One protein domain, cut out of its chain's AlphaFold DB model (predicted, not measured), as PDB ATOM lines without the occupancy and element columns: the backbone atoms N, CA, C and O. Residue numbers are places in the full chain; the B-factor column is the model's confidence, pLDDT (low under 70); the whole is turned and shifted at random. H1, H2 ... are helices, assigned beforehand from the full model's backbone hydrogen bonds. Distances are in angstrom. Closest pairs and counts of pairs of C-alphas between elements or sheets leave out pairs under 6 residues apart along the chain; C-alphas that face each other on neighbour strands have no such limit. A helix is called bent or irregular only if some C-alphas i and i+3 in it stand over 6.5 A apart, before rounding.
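What this domain is: This is residues 87 to 130 of the 130 residues of the protein "DUF1624 domain-containing protein" of Methanocorpusculum sp (UniProt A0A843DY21). Three helices follow one another end to end as a drawn-out zigzag, with no core: the long helix H2 makes the middle stretch, and the chain turns a corner at each of its ends, into H1 at one and H3 at the other. H1 and H3 lie far from each other, and H2 itself has a kink. The printed part has 44 residues with three named helices, in the order H1, H2, H3, and no named strand; the class is all helix. The whole is extended, with a radius of gyration of the C-alphas of 16.5 A and spans of 54 by 18 by 10 A.

How they stand to each other: The longest helix is H2, residues 102 to 120, with a kink of 32 degrees near residue 109. H3, residues 122 to 129, is close to H2 but not clearly touching it; their closest C-alphas are those of Phe 118 and Val 125, 6.1 A apart. The lines of H2 and H3 are about perpendicular, but only just, at 70.1 degrees. H1, residues 90 to 100, is also close to H2 but not clearly touching, the closest C-alphas being those of Ala 98 and Ile 105, 7.7 A apart. The lines of H1 and H2 stand at 89 degrees, about perpendicular. H1 and H3 are apart. In H3 every O i to N i+4 pair is within hydrogen-bond range, while in H1 it is 5 of 7 and in H2 13 of 15.

Where its parts are: H2 measures 26.1 A from C-alpha 102 at (102.601, 160.734, 144.448) to C-alpha 120 at (89.218, 170.017, 164.882). It is irregular, only just, with C-alphas 107 and 110 at 6.6 A. H1 begins at C-alpha 90, (112.634, 176.353, 138.077), and is 15.8 A long; it is irregular, with C-alphas 91 and 94 at 7.2 A. H3 is 10.8 A long and ends at C-alpha 129, (81.999, 155.977, 165.270).

The domain as a whole: The two C-alphas farthest apart are those of the first and last printed residues, Glu 87 and Phe 130, at 54.6 A; Phe 130 is the chain's last residue. The outline is a rod, only just, at 54 by 18 by 10 A. Residues 97 to 113 stand free, of which 97 to 100 belong to H1 and 102 to 113 to H2. The links from H1 to H2 and from H2 to H3 are tight, with 1 residue each. The printed part has no cut. The mean pLDDT of the printed part is 90.4, and no printed residue is under 70.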
ATOM      1  N   GLU A  87     113.128 174.665 128.345       82.12
ATOM      2  CA  GLU A  87     113.402 173.827 129.510       82.12
ATOM      3  C   GLU A  87     112.412 174.112 130.644       82.12
ATOM      4  O   GLU A  87     111.805 175.180 130.725       82.12
ATOM      5  N   MET A  88     112.235 173.123 131.522       83.00
ATOM      6  CA  MET A  88     111.245 173.206 132.584       83.00
ATOM      7  C   MET A  88     111.575 174.358 133.549       83.00
ATOM      8  O   MET A  88     112.654 174.345 134.149       83.00
ATOM      9  N   PRO A  89     110.657 175.325 133.747       88.69
ATOM     10  CA  PRO A  89     110.880 176.449 134.646       88.69
ATOM     11  C   PRO A  89     111.230 175.992 136.064       88.69
ATOM     12  O   PRO A  89     110.574 175.112 136.624       88.69
ATOM     13  N   THR A  90     112.211 176.646 136.693       89.94
ATOM     14  CA  THR A  90     112.634 176.353 138.077       89.94
ATOM     15  C   THR A  90     111.477 176.438 139.076       89.94
ATOM     16  O   THR A  90     111.428 175.656 140.022       89.94
ATOM     17  N   VAL A  91     110.508 177.323 138.823       93.31
ATOM     18  CA  VAL A  91     109.297 177.507 139.643       93.31
ATOM     19  C   VAL A  91     108.445 176.232 139.719       93.31
ATOM     20  O   VAL A  91     107.763 176.014 140.713       93.31
ATOM     21  N   LEU A  92     108.522 175.347 138.718       91.75
ATOM     22  CA  LEU A  92     107.777 174.084 138.695       91.75
ATOM     23  C   LEU A  92     108.514 172.922 139.378       91.75
ATOM     24  O   LEU A  92     107.932 171.853 139.551       91.75
ATOM     25  N   ARG A  93     109.772 173.096 139.814       90.31
ATOM     26  CA  ARG A  93     110.532 172.025 140.489       90.31
ATOM     27  C   ARG A  93     109.819 171.425 141.710       90.31
ATOM     28  O   ARG A  93     109.856 170.199 141.824       90.31
ATOM     29  N   PRO A  94     109.150 172.206 142.586       93.12
ATOM     30  CA  PRO A  94     108.383 171.640 143.696       93.12
ATOM     31  C   PRO A  94     107.253 170.722 143.217       93.12
ATOM     32  O   PRO A  94     107.052 169.646 143.774       93.12
ATOM     33  N   LEU A  95     106.572 171.096 142.130       92.38
ATOM     34  CA  LEU A  95     105.511 170.281 141.542       92.38
ATOM     35  C   LEU A  95     106.063 168.959 140.992       92.38
ATOM     36  O   LEU A  95     105.465 167.903 141.180       92.38
ATOM     37  N   CYS A  96     107.246 168.983 140.377       91.25
ATOM     38  CA  CYS A  96     107.913 167.764 139.917       91.25
ATOM     39  C   CYS A  96     108.381 166.872 141.066       91.25
ATOM     40  O   CYS A  96     108.370 165.648 140.930       91.25
ATOM     41  N   PHE A  97     108.805 167.463 142.184       92.94
ATOM     42  CA  PHE A  97     109.138 166.713 143.391       92.94
ATOM     43  C   PHE A  97     107.899 165.997 143.938       92.94
ATOM     44  O   PHE A  97     107.939 164.776 144.109       92.94
ATOM     45  N   ALA A  98     106.786 166.721 144.096       93.25
ATOM     46  CA  ALA A  98     105.508 166.146 144.510       93.25
ATOM     47  C   ALA A  98     105.053 165.029 143.552       93.25
ATOM     48  O   ALA A  98     104.733 163.928 143.994       93.25
ATOM     49  N   GLY A  99     105.148 165.258 142.238       92.19
ATOM     50  CA  GLY A  99     104.826 164.276 141.198       92.19
ATOM     51  C   GLY A  99     105.628 162.966 141.278       92.19
ATOM     52  O   GLY A  99     105.120 161.907 140.925       92.19
ATOM     53  N   ARG A 100     106.874 163.006 141.772       93.50
ATOM     54  CA  ARG A 100     107.718 161.809 141.974       93.50
ATOM     55  C   ARG A 100     107.365 161.022 143.238       93.50
ATOM     56  O   ARG A 100     107.757 159.866 143.347       93.50
ATOM     57  N   HIS A 101     106.657 161.649 144.175       94.81
ATOM     58  CA  HIS A 101     106.307 161.093 145.484       94.81
ATOM     59  C   HIS A 101     104.790 160.899 145.613       94.81
ATOM     60  O   HIS A 101     104.274 160.793 146.722       94.81
ATOM     61  N   THR A 102     104.068 160.834 144.488       93.06
ATOM     62  CA  THR A 102     102.601 160.734 144.448       93.06
ATOM     63  C   THR A 102     102.070 159.554 145.242       93.06
ATOM     64  O   THR A 102     101.088 159.724 145.949       93.06
ATOM     65  N   LEU A 103     102.731 158.392 145.205       92.19
ATOM     66  CA  LEU A 103     102.316 157.230 145.996       92.19
ATOM     67  C   LEU A 103     102.398 157.500 147.504       92.19
ATOM     68  O   LEU A 103     101.486 157.154 148.245       92.19
ATOM     69  N   LEU A 104     103.479 158.138 147.957       95.31
ATOM     70  CA  LEU A 104     103.652 158.494 149.364       95.31
ATOM     71  C   LEU A 104     102.609 159.534 149.780       95.31
ATOM     72  O   LEU A 104     101.972 159.380 150.817       95.31
ATOM     73  N   ILE A 105     102.397 160.557 148.949       94.19
ATOM     74  CA  ILE A 105     101.366 161.577 149.175       94.19
ATOM     75  C   ILE A 105      99.980 160.919 149.247       94.19
ATOM     76  O   ILE A 105      99.224 161.198 150.172       94.19
ATOM     77  N   TYR A 106      99.670 159.998 148.333       89.88
ATOM     78  CA  TYR A 106      98.406 159.264 148.309       89.88
ATOM     79  C   TYR A 106      98.232 158.360 149.540       89.88
ATOM     80  O   TYR A 106      97.155 158.316 150.116       89.88
ATOM     81  N   LEU A 107      99.273 157.694 150.034       91.81
ATOM     82  CA  LEU A 107      99.140 156.892 151.257       91.81
ATOM     83  C   LEU A 107      98.978 157.754 152.517       91.81
ATOM     84  O   LEU A 107      98.252 157.371 153.431       91.81
ATOM     85  N   LEU A 108      99.641 158.912 152.576       95.56
ATOM     86  CA  LEU A 108      99.616 159.774 153.758       95.56
ATOM     87  C   LEU A 108      98.408 160.711 153.817       95.56
ATOM     88  O   LEU A 108      98.019 161.094 154.918       95.56
ATOM     89  N   HIS A 109      97.807 161.092 152.686       90.88
ATOM     90  CA  HIS A 109      96.730 162.085 152.718       90.88
ATOM     91  C   HIS A 109      95.518 161.603 153.532       90.88
ATOM     92  O   HIS A 109      95.014 162.371 154.344       90.88
ATOM     93  N   VAL A 110      95.100 160.335 153.399       90.81
ATOM     94  CA  VAL A 110      93.950 159.777 154.136       90.81
ATOM     95  C   VAL A 110      94.135 159.857 155.661       90.81
ATOM     96  O   VAL A 110      93.309 160.500 156.311       90.81
ATOM     97  N   PRO A 111      95.195 159.286 156.272       92.38
ATOM     98  CA  PRO A 111      95.371 159.359 157.722       92.38
ATOM     99  C   PRO A 111      95.585 160.791 158.221       92.38
ATOM    100  O   PRO A 111      95.101 161.132 159.297       92.38
ATOM    101  N   VAL A 112      96.265 161.645 157.450       95.81
ATOM    102  CA  VAL A 112      96.484 163.051 157.826       95.81
ATOM    103  C   VAL A 112      95.172 163.835 157.830       95.81
ATOM    104  O   VAL A 112      94.930 164.597 158.764       95.81
ATOM    105  N   ILE A 113      94.312 163.638 156.828       92.69
ATOM    106  CA  ILE A 113      92.996 164.283 156.766       92.69
ATOM    107  C   ILE A 113      92.121 163.797 157.921       92.69
ATOM    108  O   ILE A 113      91.545 164.624 158.622       92.69
ATOM    109  N   ILE A 114      92.062 162.483 158.163       90.69
ATOM    110  CA  ILE A 114      91.286 161.914 159.276       90.69
ATOM    111  C   ILE A 114      91.769 162.480 160.615       90.69
ATOM    112  O   ILE A 114      90.954 162.926 161.420       90.69
ATOM    113  N   LEU A 115      93.087 162.528 160.837       93.81
ATOM    114  CA  LEU A 115      93.668 163.112 162.045       93.81
ATOM    115  C   LEU A 115      93.319 164.600 162.176       93.81
ATOM    116  O   LEU A 115      92.925 165.041 163.251       93.81
ATOM    117  N   GLY A 116      93.425 165.372 161.093       94.88
ATOM    118  CA  GLY A 116      93.076 166.793 161.090       94.88
ATOM    119  C   GLY A 116      91.605 167.040 161.429       94.88
ATOM    120  O   GLY A 116      91.304 167.893 162.262       94.88
ATOM    121  N   VAL A 117      90.692 166.263 160.840       93.31
ATOM    122  CA  VAL A 117      89.253 166.348 161.135       93.31
ATOM    123  C   VAL A 117      88.970 165.962 162.587       93.31
ATOM    124  O   VAL A 117      88.230 166.673 163.260       93.31
ATOM    125  N   PHE A 118      89.595 164.898 163.097       93.56
ATOM    126  CA  PHE A 118      89.444 164.476 164.490       93.56
ATOM    127  C   PHE A 118      89.929 165.538 165.485       93.56
ATOM    128  O   PHE A 118      89.254 165.796 166.476       93.56
ATOM    129  N   LEU A 119      91.067 166.188 165.217       95.19
ATOM    130  CA  LEU A 119      91.605 167.235 166.092       95.19
ATOM    131  C   LEU A 119      90.741 168.506 166.106       95.19
ATOM    132  O   LEU A 119      90.686 169.185 167.128       95.19
ATOM    133  N   LEU A 120      90.087 168.838 164.990       95.69
ATOM    134  CA  LEU A 120      89.218 170.017 164.882       95.69
ATOM    135  C   LEU A 120      87.789 169.755 165.380       95.69
ATOM    136  O   LEU A 120      87.156 170.671 165.903       95.69
ATOM    137  N   PHE A 121      87.281 168.529 165.219       94.50
ATOM    138  CA  PHE A 121      85.893 168.156 165.515       94.50
ATOM    139  C   PHE A 121      85.794 166.801 166.241       94.50
ATOM    140  O   PHE A 121      85.164 165.870 165.728       94.50
ATOM    141  N   PRO A 122      86.392 166.660 167.436       89.62
ATOM    142  CA  PRO A 122      86.472 165.372 168.123       89.62
ATOM    143  C   PRO A 122      85.088 164.798 168.452       89.62
ATOM    144  O   PRO A 122      84.835 163.626 168.183       89.62
ATOM    145  N   ASP A 123      84.165 165.627 168.948       90.00
ATOM    146  CA  ASP A 123      82.823 165.186 169.354       90.00
ATOM    147  C   ASP A 123      81.995 164.670 168.167       90.00
ATOM    148  O   ASP A 123      81.324 163.643 168.259       90.00
ATOM    149  N   ALA A 124      82.090 165.349 167.017       84.69
ATOM    150  CA  ALA A 124      81.393 164.944 165.801       84.69
ATOM    151  C   ALA A 124      81.927 163.605 165.271       84.69
ATOM    152  O   ALA A 124      81.141 162.741 164.889       84.69
ATOM    153  N   VAL A 125      83.246 163.397 165.293       84.31
ATOM    154  CA  VAL A 125      83.847 162.135 164.837       84.31
ATOM    155  C   VAL A 125      83.493 160.984 165.779       84.31
ATOM    156  O   VAL A 125      83.121 159.911 165.308       84.31
ATOM    157  N   LEU A 126      83.552 161.202 167.095       86.69
ATOM    158  CA  LEU A 126      83.195 160.175 168.074       86.69
ATOM    159  C   LEU A 126      81.723 159.752 167.952       86.69
ATOM    160  O   LEU A 126      81.463 158.557 167.989       86.69
ATOM    161  N   SER A 127      80.796 160.685 167.707       83.62
ATOM    162  CA  SER A 127      79.361 160.384 167.522       83.62
ATOM    163  C   SER A 127      79.003 159.603 166.248       83.62
ATOM    164  O   SER A 127      77.903 159.075 166.131       83.62
ATOM    165  N   VAL A 128      79.896 159.578 165.255       79.19
ATOM    166  CA  VAL A 128      79.715 158.798 164.018       79.19
ATOM    167  C   VAL A 128      80.293 157.390 164.176       79.19
ATOM    168  O   VAL A 128      79.853 156.459 163.504       79.19
ATOM    169  N   LEU A 129      81.294 157.237 165.044       76.88
ATOM    170  CA  LEU A 129      81.999 155.977 165.270       76.88
ATOM    171  C   LEU A 129      81.404 155.140 166.416       76.88
ATOM    172  O   LEU A 129      81.604 153.925 166.412       76.88
ATOM    173  N   PHE A 130      80.696 155.765 167.364       72.88
ATOM    174  CA  PHE A 130      80.068 155.150 168.541       72.88
ATOM    175  C   PHE A 130      78.620 155.615 168.699       72.88
ATOM    176  O   PHE A 130      77.792 154.774 169.118       72.88
TER     177      PHE A 130